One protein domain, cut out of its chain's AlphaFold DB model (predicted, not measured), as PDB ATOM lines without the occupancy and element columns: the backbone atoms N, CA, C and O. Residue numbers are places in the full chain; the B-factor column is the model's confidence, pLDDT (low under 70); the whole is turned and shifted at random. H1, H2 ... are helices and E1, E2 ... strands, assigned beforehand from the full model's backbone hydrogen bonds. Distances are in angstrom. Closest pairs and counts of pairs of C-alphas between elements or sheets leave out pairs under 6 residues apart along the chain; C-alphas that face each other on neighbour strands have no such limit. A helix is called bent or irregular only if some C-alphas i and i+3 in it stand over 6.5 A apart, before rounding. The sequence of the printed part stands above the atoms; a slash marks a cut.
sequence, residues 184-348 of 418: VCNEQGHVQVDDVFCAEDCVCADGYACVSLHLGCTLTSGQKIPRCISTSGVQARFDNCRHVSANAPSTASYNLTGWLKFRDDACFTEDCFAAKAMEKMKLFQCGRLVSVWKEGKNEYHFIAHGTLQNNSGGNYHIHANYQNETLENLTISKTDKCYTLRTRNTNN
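This is residues 184 to 348 of the 418 residues of the protein "HTH cro/C1-type domain-containing protein" of Thraustotheca clavata (UniProt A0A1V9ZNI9). A strongly twisted sheet of five antiparallel strands curls round one helix, H2, while a second helix, H1, crosses its other face. At one end of this body a small two-stranded ribbon, E1 and E3, and the looped residues 184 to 207 form a lesser lobe, and E1 runs on into E2, an edge strand of the large sheet. The printed part has 165 residues, with two named helices and seven named strands in the order E1 E2 E3 H1 H2 E4 E5 E6 E7; the large sheet's order is E2 - E4 - E5 - E6 - E7. The class is mixed, helices and strands, with under half of the residues in named elements. The whole is compact, with a radius of gyration of the C-alphas of 15.4 A and spans of 48 by 37 by 34 A.

In the large sheet, E2 is residues 214 to 216, E4 284 to 295 (23.3 A), E5 299 to 308 (21.8 A), E6 313 to 323 (28.3 A) and E7 326 to 335 (23.8 A), which ends at C-alpha 335 (230.162, 100.918, 162.239). H2 is residues 270 to 280, 15.2 A, and H1 residues 231 to 244, 21.1 A. H1 is irregular: C-alphas 240 and 243 are 7.2 A apart. E1, residues 208 to 211, begins at C-alpha 208 (255.684, 104.461, 173.030), and E3 is residues 227 to 230.

E4 to E7 form a meander, each strand the antiparallel neighbour of the one before, in three successive hairpins. N 288 and O 305 of E4 and E5 are 2.8 A apart, N 302 and O 318 of E5 and E6 2.8 A, and N 319 and O 331 of E6 and E7 2.9 A, within hydrogen-bond range. E4 bends by 83 degrees at residue 287, and E5 by 89 degrees at residue 305. E2 is antiparallel to E4, with N 215 and O 287 2.8 A apart. The sheet curls round H2; the closest C-alphas of H2 and E7 are those of Ala 277 and Thr 326, 5.8 A apart. H1 is on the opposite face, making three layers, helices on both faces of a sheet. H1 runs across the strands, at 86 degrees to E4 on the local plane, with a height over the sheet of 7.1 A; its closest C-alphas to E4 are those of Phe 238 and Ser 291, 5.7 A apart. E1 and E3 are antiparallel, with N 209 and O 229 2.8 A apart. E3 and E4 are apart. In H2 every O i to N i+4 pair is within hydrogen-bond range, in H1 8 of 10.

The two C-alphas farthest apart are those of Glu 187 and Asn 329, 48.7 A. The printed part has no cut. The link from H1 to H2 is long, with 25 residues. Mean pLDDT of the printed part is 87.9; residues 218 to 224 and 344 to 348 are under 70.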
ATOM      1  N   VAL A 184     259.334  91.797 170.518       86.00
ATOM      2  CA  VAL A 184     258.337  92.562 171.287       86.00
ATOM      3  C   VAL A 184     259.002  93.649 172.127       86.00
ATOM      4  O   VAL A 184     258.446  94.734 172.279       86.00
ATOM      5  N   CYS A 185     260.203  93.370 172.630       86.38
ATOM      6  CA  CYS A 185     261.006  94.303 173.406       86.38
ATOM      7  C   CYS A 185     262.315  94.635 172.681       86.38
ATOM      8  O   CYS A 185     262.733  93.903 171.781       86.38
ATOM      9  N   ASN A 186     262.902  95.786 172.995       87.38
ATOM     10  CA  ASN A 186     264.225  96.183 172.514       87.38
ATOM     11  C   ASN A 186     265.335  95.480 173.326       87.38
ATOM     12  O   ASN A 186     265.048  94.710 174.242       87.38
ATOM     13  N   GLU A 187     266.602  95.767 173.018       82.50
ATOM     14  CA  GLU A 187     267.766  95.197 173.724       82.50
ATOM     15  C   GLU A 187     267.802  95.529 175.228       82.50
ATOM     16  O   GLU A 187     268.441  94.826 176.000       82.50
ATOM     17  N   GLN A 188     267.095  96.578 175.656       82.38
ATOM     18  CA  GLN A 188     266.989  97.003 177.057       82.38
ATOM     19  C   GLN A 188     265.812  96.332 177.789       82.38
ATOM     20  O   GLN A 188     265.598  96.594 178.968       82.38
ATOM     21  N   GLY A 189     265.020  95.496 177.107       79.50
ATOM     22  CA  GLY A 189     263.826  94.866 177.675       79.50
ATOM     23  C   GLY A 189     262.577  95.756 177.684       79.50
ATOM     24  O   GLY A 189     261.573  95.381 178.284       79.50
ATOM     25  N   HIS A 190     262.593  96.905 177.002       86.88
ATOM     26  CA  HIS A 190     261.439  97.798 176.896       86.88
ATOM     27  C   HIS A 190     260.546  97.443 175.706       86.88
ATOM     28  O   HIS A 190     261.028  97.168 174.606       86.88
ATOM     29  N   VAL A 191     259.231  97.501 175.900       89.19
ATOM     30  CA  VAL A 191     258.220  97.129 174.903       89.19
ATOM     31  C   VAL A 191     258.223  98.089 173.713       89.19
ATOM     32  O   VAL A 191     257.907  99.268 173.855       89.19
ATOM     33  N   GLN A 192     258.482  97.562 172.519       89.94
ATOM     34  CA  GLN A 192     258.544  98.302 171.251       89.94
ATOM     35  C   GLN A 192     257.418  97.915 170.277       89.94
ATOM     36  O   GLN A 192     257.587  97.938 169.055       89.94
ATOM     37  N   VAL A 193     256.270  97.492 170.806       89.25
ATOM     38  CA  VAL A 193     255.125  97.020 170.019       89.25
ATOM     39  C   VAL A 193     253.816  97.543 170.616       89.25
ATOM     40  O   VAL A 193     253.655  97.616 171.832       89.25
ATOM     41  N   ASP A 194     252.863  97.901 169.749       90.38
ATOM     42  CA  ASP A 194     251.556  98.417 170.162       90.38
ATOM     43  C   ASP A 194     250.670  97.349 170.820       90.38
ATOM     44  O   ASP A 194     250.716  96.166 170.483       90.38
ATOM     45  N   ASP A 195     249.764  97.796 171.693       88.38
ATOM     46  CA  ASP A 195     248.759  96.981 172.393       88.38
ATOM     47  C   ASP A 195     249.308  95.941 173.381       88.38
ATOM     48  O   ASP A 195     248.530  95.166 173.946       88.38
ATOM     49  N   VAL A 196     250.604  95.941 173.660       88.06
ATOM     50  CA  VAL A 196     251.193  95.170 174.759       88.06
ATOM     51  C   VAL A 196     250.874  95.859 176.085       88.06
ATOM     52  O   VAL A 196     250.848  97.088 176.150       88.06
ATOM     53  N   PHE A 197     250.569  95.090 177.133       87.75
ATOM     54  CA  PHE A 197     250.330  95.661 178.461       87.75
ATOM     55  C   PHE A 197     251.593  96.307 179.019       87.75
ATOM     56  O   PHE A 197     252.674  95.753 178.868       87.75
ATOM     57  N   CYS A 198     251.432  97.440 179.694       87.56
ATOM     58  CA  CYS A 198     252.493  98.074 180.465       87.56
ATOM     59  C   CYS A 198     252.123  98.111 181.949       87.56
ATOM     60  O   CYS A 198     250.945  98.193 182.308       87.56
ATOM     61  N   ALA A 199     253.137  97.999 182.796       81.94
ATOM     62  CA  ALA A 199     253.053  97.987 184.253       81.94
ATOM     63  C   ALA A 199     254.400  98.454 184.832       81.94
ATOM     64  O   ALA A 199     255.304  98.776 184.066       81.94
ATOM     65  N   GLU A 200     254.553  98.465 186.158       74.44
ATOM     66  CA  GLU A 200     255.834  98.806 186.805       74.44
ATOM     67  C   GLU A 200     256.979  97.907 186.314       74.44
ATOM     68  O   GLU A 200     258.051  98.404 185.986       74.44
ATOM     69  N   ASP A 201     256.709  96.610 186.143       75.75
ATOM     70  CA  ASP A 201     257.701  95.651 185.648       75.75
ATOM     71  C   ASP A 201     257.852  95.677 184.113       75.75
ATOM     72  O   ASP A 201     258.854  95.225 183.574       75.75
ATOM     73  N   CYS A 202     256.871  96.206 183.374       83.75
ATOM     74  CA  CYS A 202     256.843  96.162 181.908       83.75
ATOM     75  C   CYS A 202     256.768  97.584 181.332       83.75
ATOM     76  O   CYS A 202     255.681  98.152 181.168       83.75
ATOM     77  N   VAL A 203     257.939  98.151 181.032       89.25
ATOM     78  CA  VAL A 203     258.110  99.545 180.590       89.25
ATOM     79  C   VAL A 203     258.064  99.651 179.062       89.25
ATOM     80  O   VAL A 203     258.588  98.799 178.344       89.25
ATOM     81  N   CYS A 204     257.427 100.706 178.548       92.19
ATOM     82  CA  CYS A 204     257.390 100.997 177.115       92.19
ATOM     83  C   CYS A 204     258.714 101.607 176.628       92.19
ATOM     84  O   CYS A 204     259.317 102.413 177.329       92.19
ATOM     85  N   ALA A 205     259.145 101.247 175.419       92.19
ATOM     86  CA  ALA A 205     260.334 101.806 174.780       92.19
ATOM     87  C   ALA A 205     260.116 103.262 174.338       92.19
ATOM     88  O   ALA A 205     258.985 103.753 174.275       92.19
ATOM     89  N   ASP A 206     261.202 103.942 173.967       91.00
ATOM     90  CA  ASP A 206     261.136 105.305 173.446       91.00
ATOM     91  C   ASP A 206     260.195 105.400 172.233       91.00
ATOM     92  O   ASP A 206     260.193 104.552 171.338       91.00
ATOM     93  N   GLY A 207     259.354 106.436 172.217       89.75
ATOM     94  CA  GLY A 207     258.313 106.618 171.198       89.75
ATOM     95  C   GLY A 207     257.000 105.872 171.470       89.75
ATOM     96  O   GLY A 207     256.044 106.045 170.709       89.75
ATOM     97  N   TYR A 208     256.912 105.102 172.560       92.75
ATOM     98  CA  TYR A 208     255.684 104.461 173.030       92.75
ATOM     99  C   TYR A 208     255.214 105.089 174.344       92.75
ATOM    100  O   TYR A 208     255.983 105.278 175.283       92.75
ATOM    101  N   ALA A 209     253.920 105.374 174.438       92.62
ATOM    102  CA  ALA A 209     253.288 105.849 175.661       92.62
ATOM    103  C   ALA A 209     252.497 104.713 176.323       92.62
ATOM    104  O   ALA A 209     251.690 104.050 175.667       92.62
ATOM    105  N   CYS A 210     252.696 104.514 177.626       92.56
ATOM    106  CA  CYS A 210     251.856 103.637 178.438       92.56
ATOM    107  C   CYS A 210     250.535 104.352 178.743       92.56
ATOM    108  O   CYS A 210     250.529 105.316 179.504       92.56
ATOM    109  N   VAL A 211     249.433 103.935 178.111       92.94
ATOM    110  CA  VAL A 211     248.157 104.668 178.174       92.94
ATOM    111  C   VAL A 211     246.950 103.766 178.396       92.94
ATOM    112  O   VAL A 211     246.895 102.604 177.974       92.94
ATOM    113  N   SER A 212     245.941 104.330 179.052       91.75
ATOM    114  CA  SER A 212     244.725 103.632 179.448       91.75
ATOM    115  C   SER A 212     243.535 104.080 178.596       91.75
ATOM    116  O   SER A 212     243.000 105.170 178.769       91.75
ATOM    117  N   LEU A 213     243.124 103.235 177.642       92.12
ATOM    118  CA  LEU A 213     242.080 103.575 176.661       92.12
ATOM    119  C   LEU A 213     240.692 102.994 176.977       92.12
ATOM    120  O   LEU A 213     239.819 102.986 176.107       92.12
ATOM    121  N   HIS A 214     240.474 102.410 178.156       91.12
ATOM    122  CA  HIS A 214     239.190 101.774 178.463       91.12
ATOM    123  C   HIS A 214     238.091 102.799 178.759       91.12
ATOM    124  O   HIS A 214     238.315 103.826 179.401       91.12
ATOM    125  N   LEU A 215     236.881 102.463 178.318       91.00
ATOM    126  CA  LEU A 215     235.640 103.184 178.577       91.00
ATOM    127  C   LEU A 215     234.764 102.298 179.471       91.00
ATOM    128  O   LEU A 215     234.336 101.220 179.056       91.00
ATOM    129  N   GLY A 216     234.517 102.720 180.711       83.44
ATOM    130  CA  GLY A 216     233.765 101.915 181.681       83.44
ATOM    131  C   GLY A 216     234.541 100.694 182.198       83.44
ATOM    132  O   GLY A 216     235.722 100.784 182.509       83.44
ATOM    133  N   CYS A 217     233.871  99.547 182.308       75.94
ATOM    134  CA  CYS A 217     234.325  98.278 182.893       75.94
ATOM    135  C   CYS A 217     234.384  98.272 184.436       75.94
ATOM    136  O   CYS A 217     235.336  98.739 185.061       75.94
ATOM    137  N   THR A 218     233.386  97.656 185.078       63.22
ATOM    138  CA  THR A 218     233.412  97.299 186.514       63.22
ATOM    139  C   THR A 218     233.977  95.897 186.770       63.22
ATOM    140  O   THR A 218     234.404  95.608 187.885       63.22
ATOM    141  N   LEU A 219     234.026  95.039 185.743       53.88
ATOM    142  CA  LEU A 219     234.543  93.669 185.822       53.88
ATOM    143  C   LEU A 219     236.083  93.644 185.834       53.88
ATOM    144  O   LEU A 219     236.749  94.374 185.102       53.88
ATOM    145  N   THR A 220     236.642  92.807 186.707       47.62
ATOM    146  CA  THR A 220     238.010  92.876 187.248       47.62
ATOM    147  C   THR A 220     239.110  92.162 186.452       47.62
ATOM    148  O   THR A 220     240.204  92.019 186.984       47.62
ATOM    149  N   SER A 221     238.922  91.732 185.197       50.69
ATOM    150  CA  SER A 221     239.996  91.015 184.477       50.69
ATOM    151  C   SER A 221     240.469  91.709 183.191       50.69
ATOM    152  O   SER A 221     239.755  91.839 182.201       50.69
ATOM    153  N   GLY A 222     241.721  92.178 183.206       51.53
ATOM    154  CA  GLY A 222     242.551  92.447 182.021       51.53
ATOM    155  C   GLY A 222     242.246  93.684 181.161       51.53
ATOM    156  O   GLY A 222     243.113  94.099 180.396       51.53
ATOM    157  N   GLN A 223     241.057  94.296 181.240       59.06
ATOM    158  CA  GLN A 223     240.695  95.417 180.348       59.06
ATOM    159  C   GLN A 223     241.091  96.812 180.852       59.06
ATOM    160  O   GLN A 223     241.200  97.714 180.027       59.06
ATOM    161  N   LYS A 224     241.352  96.975 182.155       68.12
ATOM    162  CA  LYS A 224     241.832  98.240 182.749       68.12
ATOM    163  C   LYS A 224     243.345  98.436 182.661       68.12
ATOM    164  O   LYS A 224     243.840  99.503 183.007       68.12
ATOM    165  N   ILE A 225     244.073  97.397 182.255       79.19
ATOM    166  CA  ILE A 225     245.534  97.432 182.226       79.19
ATOM    167  C   ILE A 225     245.960  98.367 181.082       79.19
ATOM    168  O   ILE A 225     245.484  98.180 179.947       79.19
ATOM    169  N   PRO A 226     246.801  99.379 181.362       88.62
ATOM    170  CA  PRO A 226     247.292 100.287 180.338       88.62
ATOM    171  C   PRO A 226     248.161  99.529 179.330       88.62
ATOM    172  O   PRO A 226     248.604  98.402 179.565       88.62
ATOM    173  N   ARG A 227     248.335 100.111 178.144       90.25
ATOM    174  CA  ARG A 227     249.073  99.482 177.045       90.25
ATOM    175  C   ARG A 227     250.057 100.451 176.420       90.25
ATOM    176  O   ARG A 227     249.753 101.638 176.339       90.25
ATOM    177  N   CYS A 228     251.171  99.926 175.925       92.56
ATOM    178  CA  CYS A 228     252.100 100.685 175.102       92.56
ATOM    179  C   CYS A 228     251.455 101.002 173.751       92.56
ATOM    180  O   CYS A 228     250.919 100.116 173.076       92.56
ATOM    181  N   ILE A 229     251.476 102.279 173.378       93.69
ATOM    182  CA  ILE A 229     250.950 102.779 172.109       93.69
ATOM    183  C   ILE A 229     251.937 103.786 171.521       93.69
ATOM    184  O   ILE A 229     252.312 104.752 172.182       93.69
ATOM    185  N   SER A 230     252.327 103.564 170.272       93.81
ATOM    186  CA  SER A 230     253.166 104.457 169.476       93.81
ATOM    187  C   SER A 230     252.355 105.496 168.709       93.81
ATOM    188  O   SER A 230     251.175 105.309 168.406       93.81
ATOM    189  N   THR A 231     253.021 106.584 168.327       91.75
ATOM    190  CA  THR A 231     252.473 107.622 167.440       91.75
ATOM    191  C   THR A 231     251.996 107.037 166.105       91.75
ATOM    192  O   THR A 231     250.869 107.298 165.685       91.75
ATOM    193  N   SER A 232     252.809 106.182 165.477       90.50
ATOM    194  CA  SER A 232     252.474 105.494 164.224       90.50
ATOM    195  C   SER A 232     251.314 104.510 164.392       90.50
ATOM    196  O   SER A 232     250.453 104.409 163.519       90.50
ATOM    197  N   GLY A 233     251.225 103.838 165.543       90.56
ATOM    198  CA  GLY A 233     250.095 102.983 165.896       90.56
ATOM    199  C   GLY A 233     248.769 103.742 165.968       90.56
ATOM    200  O   GLY A 233     247.735 103.220 165.549       90.56
ATOM    201  N   VAL A 234     248.772 104.984 166.462       92.56
ATOM    202  CA  VAL A 234     247.568 105.833 166.490       92.56
ATOM    203  C   VAL A 234     247.220 106.371 165.111       92.56
ATOM    204  O   VAL A 234     246.047 106.348 164.741       92.56
ATOM    205  N   GLN A 235     248.217 106.776 164.324       92.12
ATOM    206  CA  GLN A 235     248.016 107.166 162.926       92.12
ATOM    207  C   GLN A 235     247.362 106.036 162.129       92.12
ATOM    208  O   GLN A 235     246.326 106.242 161.509       92.12
ATOM    209  N   ALA A 236     247.865 104.805 162.261       89.88
ATOM    210  CA  ALA A 236     247.273 103.645 161.605       89.88
ATOM    211  C   ALA A 236     245.824 103.381 162.055       89.88
ATOM    212  O   ALA A 236     244.988 102.988 161.241       89.88
ATOM    213  N   ARG A 237     245.483 103.583 163.337       92.31
ATOM    214  CA  ARG A 237     244.085 103.478 163.809       92.31
ATOM    215  C   ARG A 237     243.208 104.530 163.148       92.31
ATOM    216  O   ARG A 237     242.129 104.194 162.670       92.31
ATOM    217  N   PHE A 238     243.673 105.774 163.115       93.75
ATOM    218  CA  PHE A 238     242.959 106.868 162.476       93.75
ATOM    219  C   PHE A 238     242.747 106.595 160.987       93.75
ATOM    220  O   PHE A 238     241.604 106.586 160.545       93.75
ATOM    221  N   ASP A 239     243.797 106.256 160.243       92.06
ATOM    222  CA  ASP A 239     243.724 106.007 158.800       92.06
ATOM    223  C   ASP A 239     242.744 104.884 158.449       92.06
ATOM    224  O   ASP A 239     241.978 104.994 157.491       92.06
ATOM    225  N   ASN A 240     242.709 103.823 159.261       90.94
ATOM    226  CA  ASN A 240     241.766 102.730 159.057       90.94
ATOM    227  C   ASN A 240     240.323 103.114 159.414       90.94
ATOM    228  O   ASN A 240     239.399 102.558 158.830       90.94
ATOM    229  N   CYS A 241     240.104 104.028 160.363       92.69
ATOM    230  CA  CYS A 241     238.769 104.392 160.848       92.69
ATOM    231  C   CYS A 241     238.203 105.676 160.224       92.69
ATOM    232  O   CYS A 241     237.002 105.897 160.317       92.69
ATOM    233  N   ARG A 242     239.021 106.516 159.577       92.44
ATOM    234  CA  ARG A 242     238.605 107.847 159.100       92.44
ATOM    235  C   ARG A 242     237.512 107.814 158.030       92.44
ATOM    236  O   ARG A 242     236.794 108.788 157.880       92.44
ATOM    237  N   HIS A 243     237.348 106.691 157.328       91.44
ATOM    238  CA  HIS A 243     236.340 106.509 156.275       91.44
ATOM    239  C   HIS A 243     234.886 106.660 156.759       91.44
ATOM    240  O   HIS A 243     233.987 106.785 155.933       91.44
ATOM    241  N   VAL A 244     234.641 106.643 158.074       91.69
ATOM    242  CA  VAL A 244     233.310 106.898 158.649       91.69
ATOM    243  C   VAL A 244     232.863 108.357 158.513       91.69
ATOM    244  O   VAL A 244     231.676 108.632 158.663       91.69
ATOM    245  N   SER A 245     233.789 109.284 158.238       89.75
ATOM    246  CA  SER A 245     233.475 110.672 157.901       89.75
ATOM    247  C   SER A 245     234.123 111.068 156.579       89.75
ATOM    248  O   SER A 245     235.306 110.825 156.340       89.75
ATOM    249  N   ALA A 246     233.348 111.723 155.718       87.12
ATOM    250  CA  ALA A 246     233.837 112.227 154.440       87.12
ATOM    251  C   ALA A 246     234.844 113.381 154.604       87.12
ATOM    252  O   ALA A 246     235.701 113.566 153.743       87.12
ATOM    253  N   ASN A 247     234.758 114.129 155.709       89.56
ATOM    254  CA  ASN A 247     235.541 115.344 155.943       89.56
ATOM    255  C   ASN A 247     236.701 115.127 156.926       89.56
ATOM    256  O   ASN A 247     237.303 116.096 157.396       89.56
ATOM    257  N   ALA A 248     237.034 113.869 157.234       88.81
ATOM    258  CA  ALA A 248     238.089 113.559 158.182       88.81
ATOM    259  C   ALA A 248     239.434 114.179 157.742       88.81
ATOM    260  O   ALA A 248     239.829 114.041 156.574       88.81
ATOM    261  N   PRO A 249     240.170 114.834 158.663       87.75
ATOM    262  CA  PRO A 249     241.397 115.549 158.335       87.75
ATOM    263  C   PRO A 249     242.494 114.608 157.820       87.75
ATOM    264  O   PRO A 249     242.459 113.390 158.010       87.75
ATOM    265  N   SER A 250     243.508 115.178 157.169       84.88
ATOM    266  CA  SER A 250     244.693 114.409 156.790       84.88
ATOM    267  C   SER A 250     245.552 114.087 158.019       84.88
ATOM    268  O   SER A 250     245.663 114.892 158.947       84.88
ATOM    269  N   THR A 251     246.219 112.937 158.002       82.56
ATOM    270  CA  THR A 251     247.092 112.446 159.083       82.56
ATOM    271  C   THR A 251     248.253 113.405 159.394       82.56
ATOM    272  O   THR A 251     248.767 113.414 160.509       82.56
ATOM    273  N   ALA A 252     248.653 114.240 158.426       78.62
ATOM    274  CA  ALA A 252     249.742 115.209 158.558       78.62
ATOM    275  C   ALA A 252     249.318 116.550 159.189       78.62
ATOM    276  O   ALA A 252     250.171 117.295 159.664       78.62
ATOM    277  N   SER A 253     248.021 116.878 159.192       78.88
ATOM    278  CA  SER A 253     247.517 118.198 159.607       78.88
ATOM    279  C   SER A 253     247.008 118.259 161.051       78.88
ATOM    280  O   SER A 253     246.639 119.335 161.513       78.88
ATOM    281  N   TYR A 254     246.941 117.129 161.760       79.75
ATOM    282  CA  TYR A 254     246.299 117.039 163.072       79.75
ATOM    283  C   TYR A 254     247.108 116.178 164.050       79.75
ATOM    284  O   TYR A 254     247.617 115.115 163.690       79.75
ATOM    285  N   ASN A 255     247.210 116.613 165.311       87.00
ATOM    286  CA  ASN A 255     247.898 115.844 166.345       87.00
ATOM    287  C   ASN A 255     246.999 114.723 166.886       87.00
ATOM    288  O   ASN A 255     246.293 114.879 167.877       87.00
ATOM    289  N   LEU A 256     247.112 113.545 166.279       88.31
ATOM    290  CA  LEU A 256     246.317 112.370 166.637       88.31
ATOM    291  C   LEU A 256     246.625 111.779 168.023       88.31
ATOM    292  O   LEU A 256     245.910 110.884 168.463       88.31
ATOM    293  N   THR A 257     247.661 112.247 168.723       90.81
ATOM    294  CA  THR A 257     248.045 111.724 170.048       90.81
ATOM    295  C   THR A 257     247.506 112.530 171.225       90.81
ATOM    296  O   THR A 257     247.593 112.062 172.362       90.81
ATOM    297  N   GLY A 258     246.913 113.703 170.969       91.38
ATOM    298  CA  GLY A 258     246.495 114.647 172.008       91.38
ATOM    299  C   GLY A 258     245.559 114.046 173.058       91.38
ATOM    300  O   GLY A 258     245.664 114.395 174.229       91.38
ATOM    301  N   TRP A 259     244.709 113.095 172.670       94.25
ATOM    302  CA  TRP A 259     243.681 112.498 173.525       94.25
ATOM    303  C   TRP A 259     244.129 111.268 174.329       94.25
ATOM    304  O   TRP A 259     243.403 110.834 175.220       94.25
ATOM    305  N   LEU A 260     245.291 110.672 174.037       93.75
ATOM    306  CA  LEU A 260     245.660 109.341 174.554       93.75
ATOM    307  C   LEU A 260     245.699 109.251 176.086       93.75
ATOM    308  O   LEU A 260     245.426 108.190 176.645       93.75
ATOM    309  N   LYS A 261     246.034 110.359 176.754       92.62
ATOM    310  CA  LYS A 261     246.192 110.457 178.211       92.62
ATOM    311  C   LYS A 261     244.945 110.992 178.927       92.62
ATOM    312  O   LYS A 261     245.059 111.536 180.016       92.62
ATOM    313  N   PHE A 262     243.746 110.833 178.357       93.94
ATOM    314  CA  PHE A 262     242.488 111.366 178.925       93.94
ATOM    315  C   PHE A 262     242.140 110.895 180.342       93.94
ATOM    316  O   PHE A 262     241.345 111.539 181.031       93.94
ATOM    317  N   ARG A 263     242.744 109.788 180.780       91.06
ATOM    318  CA  ARG A 263     242.591 109.234 182.130       91.06
ATOM    319  C   ARG A 263     243.688 109.653 183.105       91.06
ATOM    320  O   ARG A 263     243.510 109.432 184.298       91.06
ATOM    321  N   ASP A 264     244.780 110.222 182.609       88.94
ATOM    322  CA  ASP A 264     245.928 110.612 183.419       88.94
ATOM    323  C   ASP A 264     245.829 112.097 183.796       88.94
ATOM    324  O   ASP A 264     245.177 112.893 183.115       88.94
ATOM    325  N   ASP A 265     246.538 112.501 184.848       86.94
ATOM    326  CA  ASP A 265     246.632 113.917 185.240       86.94
ATOM    327  C   ASP A 265     247.442 114.748 184.231       86.94
ATOM    328  O   ASP A 265     247.317 115.967 184.168       86.94
ATOM    329  N   ALA A 266     248.207 114.082 183.361       87.88
ATOM    330  CA  ALA A 266     248.917 114.682 182.234       87.88
ATOM    331  C   ALA A 266     247.991 115.062 181.052       87.88
ATOM    332  O   ALA A 266     248.464 115.247 179.930       87.88
ATOM    333  N   CYS A 267     246.680 115.145 181.277       91.25
ATOM    334  CA  CYS A 267     245.679 115.531 180.292       91.25
ATOM    335  C   CYS A 267     245.528 117.058 180.216       91.25
ATOM    336  O   CYS A 267     244.920 117.658 181.099       91.25
ATOM    337  N   PHE A 268     246.069 117.684 179.163       90.94
ATOM    338  CA  PHE A 268     246.067 119.152 179.009       90.94
ATOM    339  C   PHE A 268     245.544 119.666 177.659       90.94
ATOM    340  O   PHE A 268     245.348 120.867 177.499       90.94
ATOM    341  N   THR A 269     245.344 118.795 176.668       93.00
ATOM    342  CA  THR A 269     244.864 119.206 175.338       93.00
ATOM    343  C   THR A 269     243.335 119.212 175.282       93.00
ATOM    344  O   THR A 269     242.676 118.462 176.002       93.00
ATOM    345  N   GLU A 270     242.762 120.016 174.386       92.06
ATOM    346  CA  GLU A 270     241.313 120.039 174.133       92.06
ATOM    347  C   GLU A 270     240.781 118.637 173.787       92.06
ATOM    348  O   GLU A 270     239.801 118.176 174.369       92.06
ATOM    349  N   ASP A 271     241.501 117.898 172.936       93.50
ATOM    350  CA  ASP A 271     241.147 116.531 172.532       93.50
ATOM    351  C   ASP A 271     241.126 115.557 173.716       93.50
ATOM    352  O   ASP A 271     240.303 114.640 173.788       93.50
ATOM    353  N   CYS A 272     242.028 115.770 174.673       94.44
ATOM    354  CA  CYS A 272     242.090 115.010 175.907       94.44
ATOM    355  C   CYS A 272     240.879 115.281 176.801       94.44
ATOM    356  O   CYS A 272     240.261 114.339 177.305       94.44
ATOM    357  N   PHE A 273     240.484 116.548 176.948       94.50
ATOM    358  CA  PHE A 273     239.282 116.901 177.696       94.50
ATOM    359  C   PHE A 273     238.001 116.411 177.012       94.50
ATOM    360  O   PHE A 273     237.102 115.932 177.706       94.50
ATOM    361  N   ALA A 274     237.934 116.431 175.680       95.38
ATOM    362  CA  ALA A 274     236.825 115.863 174.917       95.38
ATOM    363  C   ALA A 274     236.706 114.339 175.133       95.38
ATOM    364  O   ALA A 274     235.625 113.826 175.433       95.38
ATOM    365  N   ALA A 275     237.824 113.605 175.085       95.44
ATOM    366  CA  ALA A 275     237.849 112.174 175.396       95.44
ATOM    367  C   ALA A 275     237.473 111.881 176.865       95.44
ATOM    368  O   ALA A 275     236.738 110.929 177.148       95.44
ATOM    369  N   LYS A 276     237.899 112.733 177.804       94.62
ATOM    370  CA  LYS A 276     237.519 112.651 179.223       94.62
ATOM    371  C   LYS A 276     236.025 112.912 179.429       94.62
ATOM    372  O   LYS A 276     235.389 112.225 180.228       94.62
ATOM    373  N   ALA A 277     235.441 113.857 178.692       94.44
ATOM    374  CA  ALA A 277     234.001 114.098 178.689       94.44
ATOM    375  C   ALA A 277     233.230 112.868 178.178       94.44
ATOM    376  O   ALA A 277     232.272 112.446 178.825       94.44
ATOM    377  N   MET A 278     233.708 112.218 177.110       93.94
ATOM    378  CA  MET A 278     233.143 110.958 176.594       93.94
ATOM    379  C   MET A 278     233.119 109.854 177.659       93.94
ATOM    380  O   MET A 278     232.129 109.132 177.799       93.94
ATOM    381  N   GLU A 279     234.188 109.723 178.450       92.50
ATOM    382  CA  GLU A 279     234.231 108.761 179.554       92.50
ATOM    383  C   GLU A 279     233.187 109.082 180.638       92.50
ATOM    384  O   GLU A 279     232.479 108.183 181.107       92.50
ATOM    385  N   LYS A 280     233.050 110.364 181.009       92.19
ATOM    386  CA  LYS A 280     232.089 110.824 182.028       92.19
ATOM    387  C   LYS A 280     230.636 110.503 181.658       92.19
ATOM    388  O   LYS A 280     229.838 110.264 182.564       92.19
ATOM    389  N   MET A 281     230.303 110.424 180.365       91.19
ATOM    390  CA  MET A 281     228.959 110.047 179.899       91.19
ATOM    391  C   MET A 281     228.580 108.594 180.224       91.19
ATOM    392  O   MET A 281     227.402 108.249 180.184       91.19
ATOM    393  N   LYS A 282     229.554 107.722 180.536       91.94
ATOM    394  CA  LYS A 282     229.332 106.306 180.896       91.94
ATOM    395  C   LYS A 282     228.496 105.518 179.872       91.94
ATOM    396  O   LYS A 282     227.794 104.574 180.237       91.94
ATOM    397  N   LEU A 283     228.617 105.848 178.583       92.12
ATOM    398  CA  LEU A 283     227.880 105.194 177.485       92.12
ATOM    399  C   LEU A 283     228.177 103.689 177.370       92.12
ATOM    400  O   LEU A 283     227.313 102.902 176.980       92.12
ATOM    401  N   PHE A 284     229.395 103.283 177.732       92.75
ATOM    402  CA  PHE A 284     229.858 101.901 177.668       92.75
ATOM    403  C   PHE A 284     229.804 101.232 179.044       92.75
ATOM    404  O   PHE A 284     230.354 101.752 180.015       92.75
ATOM    405  N   GLN A 285     229.211 100.034 179.115       91.00
ATOM    406  CA  GLN A 285     229.381  99.142 180.270       91.00
ATOM    407  C   GLN A 285     230.826  98.691 180.367       91.00
ATOM    408  O   GLN A 285     231.406  98.660 181.451       91.00
ATOM    409  N   CYS A 286     231.393  98.324 179.220       89.12
ATOM    410  CA  CYS A 286     232.795  98.015 179.077       89.12
ATOM    411  C   CYS A 286     233.202  98.145 177.613       89.12
ATOM    412  O   CYS A 286     232.644  97.488 176.735       89.12
ATOM    413  N   GLY A 287     234.172  99.005 177.344       91.12
ATOM    414  CA  GLY A 287     234.639  99.292 176.002       91.12
ATOM    415  C   GLY A 287     236.036  99.880 175.995       91.12
ATOM    416  O   GLY A 287     236.727  99.937 177.014       91.12
ATOM    417  N   ARG A 288     236.469 100.292 174.814       92.00
ATOM    418  CA  ARG A 288     237.768 100.908 174.582       92.00
ATOM    419  C   ARG A 288     237.651 101.938 173.472       92.00
ATOM    420  O   ARG A 288     237.026 101.665 172.448       92.00
ATOM    421  N   LEU A 289     238.303 103.072 173.672       94.50
ATOM    422  CA  LEU A 289     238.466 104.108 172.668       94.50
ATOM    423  C   LEU A 289     239.558 103.694 171.665       94.50
ATOM    424  O   LEU A 289     240.611 103.179 172.050       94.50
ATOM    425  N   VAL A 290     239.279 103.847 170.374       93.94
ATOM    426  CA  VAL A 290     240.149 103.422 169.265       93.94
ATOM    427  C   VAL A 290     240.801 104.625 168.593       93.94
ATOM    428  O   VAL A 290     242.008 104.596 168.373       93.94
ATOM    429  N   SER A 291     240.011 105.648 168.268       94.31
ATOM    430  CA  SER A 291     240.459 106.868 167.592       94.31
ATOM    431  C   SER A 291     239.559 108.040 167.980       94.31
ATOM    432  O   SER A 291     238.364 107.834 168.215       94.31
ATOM    433  N   VAL A 292     240.131 109.243 168.026       95.25
ATOM    434  CA  VAL A 292     239.426 110.512 168.239       95.25
ATOM    435  C   VAL A 292     239.993 111.549 167.285       95.25
ATOM    436  O   VAL A 292     241.212 111.641 167.135       95.25
ATOM    437  N   TRP A 293     239.119 112.320 166.651       94.25
ATOM    438  CA  TRP A 293     239.515 113.486 165.869       94.25
ATOM    439  C   TRP A 293     238.436 114.561 165.905       94.25
ATOM    440  O   TRP A 293     237.283 114.298 166.257       94.25
ATOM    441  N   LYS A 294     238.841 115.771 165.521       92.38
ATOM    442  CA  LYS A 294     237.981 116.942 165.408       92.38
ATOM    443  C   LYS A 294     237.754 117.313 163.945       92.38
ATOM    444  O   LYS A 294     238.702 117.337 163.159       92.38
ATOM    445  N   GLU A 295     236.516 117.637 163.607       91.81
ATOM    446  CA  GLU A 295     236.109 118.275 162.360       91.81
ATOM    447  C   GLU A 295     235.636 119.706 162.675       91.81
ATOM    448  O   GLU A 295     234.944 119.980 163.655       91.81
ATOM    449  N   GLY A 296     236.103 120.696 161.914       86.06
ATOM    450  CA  GLY A 296     235.780 122.097 162.200       86.06
ATOM    451  C   GLY A 296     236.218 122.574 163.599       86.06
ATOM    452  O   GLY A 296     237.334 122.308 164.045       86.06
ATOM    453  N   LYS A 297     235.362 123.366 164.265       83.62
ATOM    454  CA  LYS A 297     235.712 124.042 165.530       83.62
ATOM    455  C   LYS A 297     235.461 123.188 166.772       83.62
ATOM    456  O   LYS A 297     236.359 123.111 167.604       83.62
ATOM    457  N   ASN A 298     234.288 122.556 166.862       89.44
ATOM    458  CA  ASN A 298     233.819 121.860 168.068       89.44
ATOM    459  C   ASN A 298     233.240 120.461 167.769       89.44
ATOM    460  O   ASN A 298     232.689 119.826 168.662       89.44
ATOM    461  N   GLU A 299     233.305 119.981 166.526       93.81
ATOM    462  CA  GLU A 299     232.709 118.703 166.125       93.81
ATOM    463  C   GLU A 299     233.709 117.575 166.370       93.81
ATOM    464  O   GLU A 299     234.782 117.547 165.777       93.81
ATOM    465  N   TYR A 300     233.394 116.656 167.274       95.62
ATOM    466  CA  TYR A 300     234.270 115.550 167.633       95.62
ATOM    467  C   TYR A 300     233.685 114.216 167.198       95.62
ATOM    468  O   TYR A 300     232.517 113.898 167.446       95.62
ATOM    469  N   HIS A 301     234.553 113.389 166.629       95.69
ATOM    470  CA  HIS A 301     234.255 112.012 166.287       95.69
ATOM    471  C   HIS A 301     235.088 111.074 167.149       95.69
ATOM    472  O   HIS A 301     236.306 111.213 167.276       95.69
ATOM    473  N   PHE A 302     234.420 110.078 167.712       96.44
ATOM    474  CA  PHE A 302     235.013 109.051 168.548       96.44
ATOM    475  C   PHE A 302     234.678 107.688 167.962       96.44
ATOM    476  O   PHE A 302     233.522 107.380 167.671       96.44
ATOM    477  N   ILE A 303     235.688 106.835 167.838       96.50
ATOM    478  CA  ILE A 303     235.498 105.435 167.475       96.50
ATOM    479  C   ILE A 303     235.790 104.595 168.696       96.50
ATOM    480  O   ILE A 303     236.880 104.662 169.265       96.50
ATOM    481  N   ALA A 304     234.816 103.787 169.094       95.31
ATOM    482  CA  ALA A 304     234.927 102.935 170.261       95.31
ATOM    483  C   ALA A 304     234.396 101.534 169.968       95.31
ATOM    484  O   ALA A 304     233.428 101.344 169.235       95.31
ATOM    485  N   HIS A 305     235.028 100.537 170.576       92.88
ATOM    486  CA  HIS A 305     234.581  99.150 170.526       92.88
ATOM    487  C   HIS A 305     234.239  98.676 171.932       92.88
ATOM    488  O   HIS A 305     235.029  98.852 172.864       92.88
ATOM    489  N   GLY A 306     233.087  98.034 172.095       91.69
ATOM    490  CA  GLY A 306     232.662  97.527 173.391       91.69
ATOM    491  C   GLY A 306     231.182  97.208 173.456       91.69
ATOM    492  O   GLY A 306     230.521  97.040 172.434       91.69
ATOM    493  N   THR A 307     230.685  97.144 174.685       92.94
ATOM    494  CA  THR A 307     229.276  96.926 175.001       92.94
ATOM    495  C   THR A 307     228.693  98.198 175.607       92.94
ATOM    496  O   THR A 307     229.201  98.701 176.615       92.94
ATOM    497  N   LEU A 308     227.636  98.724 174.992       93.19
ATOM    498  CA  LEU A 308     226.869  99.870 175.484       93.19
ATOM    499  C   LEU A 308     226.014  99.493 176.706       93.19
ATOM    500  O   LEU A 308     225.793  98.316 176.990       93.19
ATOM    501  N   GLN A 309     225.478 100.492 177.417       90.88
ATOM    502  CA  GLN A 309     224.564 100.284 178.559       90.88
ATOM    503  C   GLN A 309     223.325  99.434 178.235       90.88
ATOM    504  O   GLN A 309     222.809  98.751 179.115       90.88
ATOM    505  N   ASN A 310     222.897  99.399 176.974       91.12
ATOM    506  CA  ASN A 310     221.774  98.589 176.495       91.12
ATOM    507  C   ASN A 310     222.148  97.128 176.142       91.12
ATOM    508  O   ASN A 310     221.367  96.452 175.477       91.12
ATOM    509  N   ASN A 311     223.329  96.640 176.544       90.06
ATOM    510  CA  ASN A 311     223.887  95.326 176.183       90.06
ATOM    511  C   ASN A 311     224.162  95.120 174.681       90.06
ATOM    512  O   ASN A 311     224.492  94.007 174.267       90.06
ATOM    513  N   SER A 312     224.065  96.163 173.853       92.44
ATOM    514  CA  SER A 312     224.496  96.095 172.459       92.44
ATOM    515  C   SER A 312     226.022  96.067 172.416       92.44
ATOM    516  O   SER A 312     226.672  96.967 172.950       92.44
ATOM    517  N   GLY A 313     226.586  95.014 171.826       92.75
ATOM    518  CA  GLY A 313     228.018  94.880 171.574       92.75
ATOM    519  C   GLY A 313     228.364  95.205 170.122       92.75
ATOM    520  O   GLY A 313     227.658  94.785 169.198       92.75
ATOM    521  N   GLY A 314     229.470  95.913 169.903       92.56
ATOM    522  CA  GLY A 314     229.942  96.218 168.555       92.56
ATOM    523  C   GLY A 314     231.012  97.301 168.492       92.56
ATOM    524  O   GLY A 314     231.623  97.667 169.499       92.56
ATOM    525  N   ASN A 315     231.233  97.800 167.275       94.12
ATOM    526  CA  ASN A 315     231.986  99.024 167.027       94.12
ATOM    527  C   ASN A 315     230.993 100.158 166.798       94.12
ATOM    528  O   ASN A 315     229.994  99.987 166.093       94.12
ATOM    529  N   TYR A 316     231.289 101.303 167.391       96.12
ATOM    530  CA  TYR A 316     230.431 102.470 167.361       96.12
ATOM    531  C   TYR A 316     231.228 103.678 166.906       96.12
ATOM    532  O   TYR A 316     232.354 103.904 167.364       96.12
ATOM    533  N   HIS A 317     230.610 104.447 166.023       96.81
ATOM    534  CA  HIS A 317     230.994 105.810 165.725       96.81
ATOM    535  C   HIS A 317     230.095 106.720 166.552       96.81
ATOM    536  O   HIS A 317     228.869 106.630 166.497       96.81
ATOM    537  N   ILE A 318     230.723 107.533 167.388       96.25
ATOM    538  CA  ILE A 318     230.051 108.536 168.194       96.25
ATOM    539  C   ILE A 318     230.456 109.893 167.653       96.25
ATOM    540  O   ILE A 318     231.645 110.184 167.540       96.25
ATOM    541  N   HIS A 319     229.471 110.714 167.339       96.06
ATOM    542  CA  HIS A 319     229.675 112.073 166.884       96.06
ATOM    543  C   HIS A 319     228.956 113.025 167.848       96.06
ATOM    544  O   HIS A 319     227.777 112.831 168.145       96.06
ATOM    545  N   ALA A 320     229.684 114.002 168.390       96.31
ATOM    546  CA  ALA A 320     229.173 114.993 169.333       96.31
ATOM    547  C   ALA A 320     229.871 116.346 169.173       96.31
ATOM    548  O   ALA A 320     230.995 116.430 168.686       96.31
ATOM    549  N   ASN A 321     229.220 117.397 169.658       95.81
ATOM    550  CA  ASN A 321     229.783 118.735 169.767       95.81
ATOM    551  C   ASN A 321     230.394 118.918 171.164       95.81
ATOM    552  O   ASN A 321     229.721 118.661 172.161       95.81
ATOM    553  N   TYR A 322     231.655 119.330 171.258       95.12
ATOM    554  CA  TYR A 322     232.333 119.558 172.533       95.12
ATOM    555  C   TYR A 322     232.343 121.047 172.889       95.12
ATOM    556  O   TYR A 322     232.976 121.849 172.203       95.12
ATOM    557  N   GLN A 323     231.650 121.415 173.969       92.44
ATOM    558  CA  GLN A 323     231.611 122.782 174.500       92.44
ATOM    559  C   GLN A 323     231.559 122.767 176.027       92.44
ATOM    560  O   GLN A 323     230.889 121.925 176.624       92.44
ATOM    561  N   ASN A 324     232.253 123.713 176.668       88.94
ATOM    562  CA  ASN A 324     232.221 123.911 178.124       88.94
ATOM    563  C   ASN A 324     232.450 122.618 178.933       88.94
ATOM    564  O   ASN A 324     231.714 122.318 179.868       88.94
ATOM    565  N   GLU A 325     233.446 121.817 178.542       87.06
ATOM    566  CA  GLU A 325     233.762 120.514 179.155       87.06
ATOM    567  C   GLU A 325     232.674 119.430 179.052       87.06
ATOM    568  O   GLU A 325     232.786 118.365 179.672       87.06
ATOM    569  N   THR A 326     231.653 119.658 178.232       91.88
ATOM    570  CA  THR A 326     230.531 118.745 178.012       91.88
ATOM    571  C   THR A 326     230.375 118.385 176.541       91.88
ATOM    572  O   THR A 326     230.842 119.092 175.650       91.88
ATOM    573  N   LEU A 327     229.753 117.231 176.293       93.94
ATOM    574  CA  LEU A 327     229.416 116.764 174.953       93.94
ATOM    575  C   LEU A 327     227.917 116.931 174.727       93.94
ATOM    576  O   LEU A 327     227.106 116.377 175.470       93.94
ATOM    577  N   GLU A 328     227.572 117.669 173.683       93.12
ATOM    578  CA  GLU A 328     226.212 117.977 173.259       93.12
ATOM    579  C   GLU A 328     225.919 117.348 171.889       93.12
ATOM    580  O   GLU A 328     226.833 116.972 171.153       93.12
ATOM    581  N   ASN A 329     224.636 117.227 171.529       93.00
ATOM    582  CA  ASN A 329     224.186 116.673 170.242       93.00
ATOM    583  C   ASN A 329     224.812 115.309 169.897       93.00
ATOM    584  O   ASN A 329     225.222 115.055 168.766       93.00
ATOM    585  N   LEU A 330     224.883 114.425 170.896       94.19
ATOM    586  CA  LEU A 330     225.461 113.095 170.761       94.19
ATOM    587  C   LEU A 330     224.645 112.222 169.797       94.19
ATOM    588  O   LEU A 330     223.473 111.929 170.033       94.19
ATOM    589  N   THR A 331     225.313 111.710 168.773       95.19
ATOM    590  CA  THR A 331     224.803 110.694 167.853       95.19
ATOM    591  C   THR A 331     225.674 109.445 167.953       95.19
ATOM    592  O   THR A 331     226.899 109.530 168.002       95.19
ATOM    593  N   ILE A 332     225.046 108.270 168.036       95.56
ATOM    594  CA  ILE A 332     225.737 106.976 168.124       95.56
ATOM    595  C   ILE A 332     225.252 106.110 166.967       95.56
ATOM    596  O   ILE A 332     224.072 105.768 166.899       95.56
ATOM    597  N   SER A 333     226.163 105.718 166.085       95.00
ATOM    598  CA  SER A 333     225.895 104.817 164.967       95.00
ATOM    599  C   SER A 333     226.779 103.573 165.066       95.00
ATOM    600  O   SER A 333     227.882 103.592 165.617       95.00
ATOM    601  N   LYS A 334     226.274 102.438 164.576       95.00
ATOM    602  CA  LYS A 334     227.066 101.210 164.477       95.00
ATOM    603  C   LYS A 334     227.943 101.299 163.231       95.00
ATOM    604  O   LYS A 334     227.465 101.726 162.187       95.00
ATOM    605  N   THR A 335     229.196 100.880 163.343       93.81
ATOM    606  CA  THR A 335     230.162 100.918 162.239       93.81
ATOM    607  C   THR A 335     230.888  99.584 162.088       93.81
ATOM    608  O   THR A 335     230.896  98.744 163.000       93.81
ATOM    609  N   ASP A 336     231.493  99.384 160.923       90.31
ATOM    610  CA  ASP A 336     232.336  98.233 160.651       90.31
ATOM    611  C   ASP A 336     233.627  98.289 161.471       90.31
ATOM    612  O   ASP A 336     234.071  99.322 161.982       90.31
ATOM    613  N   LYS A 337     234.243  97.122 161.664       87.94
ATOM    614  CA  LYS A 337     235.453  97.020 162.476       87.94
ATOM    615  C   LYS A 337     236.649  97.592 161.714       87.94
ATOM    616  O   LYS A 337     237.247  96.901 160.899       87.94
ATOM    617  N   CYS A 338     237.054  98.810 162.056       88.94
ATOM    618  CA  CYS A 338     238.230  99.451 161.467       88.94
ATOM    619  C   CYS A 338     239.561  99.086 162.152       88.94
ATOM    620  O   CYS A 338     240.625  99.265 161.566       88.94
ATOM    621  N   TYR A 339     239.542  98.552 163.380       88.19
ATOM    622  CA  TYR A 339     240.766  98.181 164.096       88.19
ATOM    623  C   TYR A 339     240.610  96.898 164.914       88.19
ATOM    624  O   TYR A 339     239.613  96.689 165.610       88.19
ATOM    625  N   THR A 340     241.641  96.053 164.885       84.25
ATOM    626  CA  THR A 340     241.755  94.864 165.735       84.25
ATOM    627  C   THR A 340     243.001  94.985 166.599       84.25
ATOM    628  O   THR A 340     244.089  95.216 166.084       84.25
ATOM    629  N   LEU A 341     242.842  94.801 167.915       82.38
ATOM    630  CA  LEU A 341     243.972  94.760 168.847       82.38
ATOM    631  C   LEU A 341     244.971  93.684 168.420       82.38
ATOM    632  O   LEU A 341     244.571  92.547 168.157       82.38
ATOM    633  N   ARG A 342     246.266  94.008 168.456       80.19
ATOM    634  CA  ARG A 342     247.334  93.064 168.087       80.19
ATOM    635  C   ARG A 342     247.317  91.783 168.930       80.19
ATOM    636  O   ARG A 342     247.571  90.704 168.406       80.19
ATOM    637  N   THR A 343     246.900  91.874 170.196       74.44
ATOM    638  CA  THR A 343     246.747  90.724 171.110       74.44
ATOM    639  C   THR A 343     245.481  89.882 170.884       74.44
ATOM    640  O   THR A 343     245.217  88.953 171.639       74.44
ATOM    641  N   ARG A 344     244.607  90.259 169.942       67.88
ATOM    642  CA  ARG A 344     243.354  89.546 169.613       67.88
ATOM    643  C   ARG A 344     243.214  89.303 168.105       67.88
ATOM    644  O   ARG A 344     242.106  89.123 167.608       67.88
ATOM    645  N   ASN A 345     244.330  89.330 167.381       66.00
ATOM    646  CA  ASN A 345     244.385  89.291 165.919       66.00
ATOM    647  C   ASN A 345     244.183  87.874 165.324       66.00
ATOM    648  O   ASN A 345     244.427  87.666 164.145       66.00
ATOM    649  N   THR A 346     243.747  86.888 166.118       56.69
ATOM    650  CA  THR A 346     243.788  85.462 165.734       56.69
ATOM    651  C   THR A 346     242.432  84.817 165.451       56.69
ATOM    652  O   THR A 346     242.390  83.640 165.117       56.69
ATOM    653  N   ASN A 347     241.312  85.536 165.572       47.88
ATOM    654  CA  ASN A 347     239.991  84.914 165.438       47.88
ATOM    655  C   ASN A 347     239.211  85.516 164.256       47.88
ATOM    656  O   ASN A 347     238.659  86.610 164.371       47.88
ATOM    657  N   ASN A 348     239.142  84.770 163.145       50.47
ATOM    658  CA  ASN A 348     238.251  84.971 161.987       50.47
ATOM    659  C   ASN A 348     238.366  86.279 161.176       50.47
ATOM    660  O   ASN A 348     237.533  86.524 160.306       50.47
TER     661      ASN A 348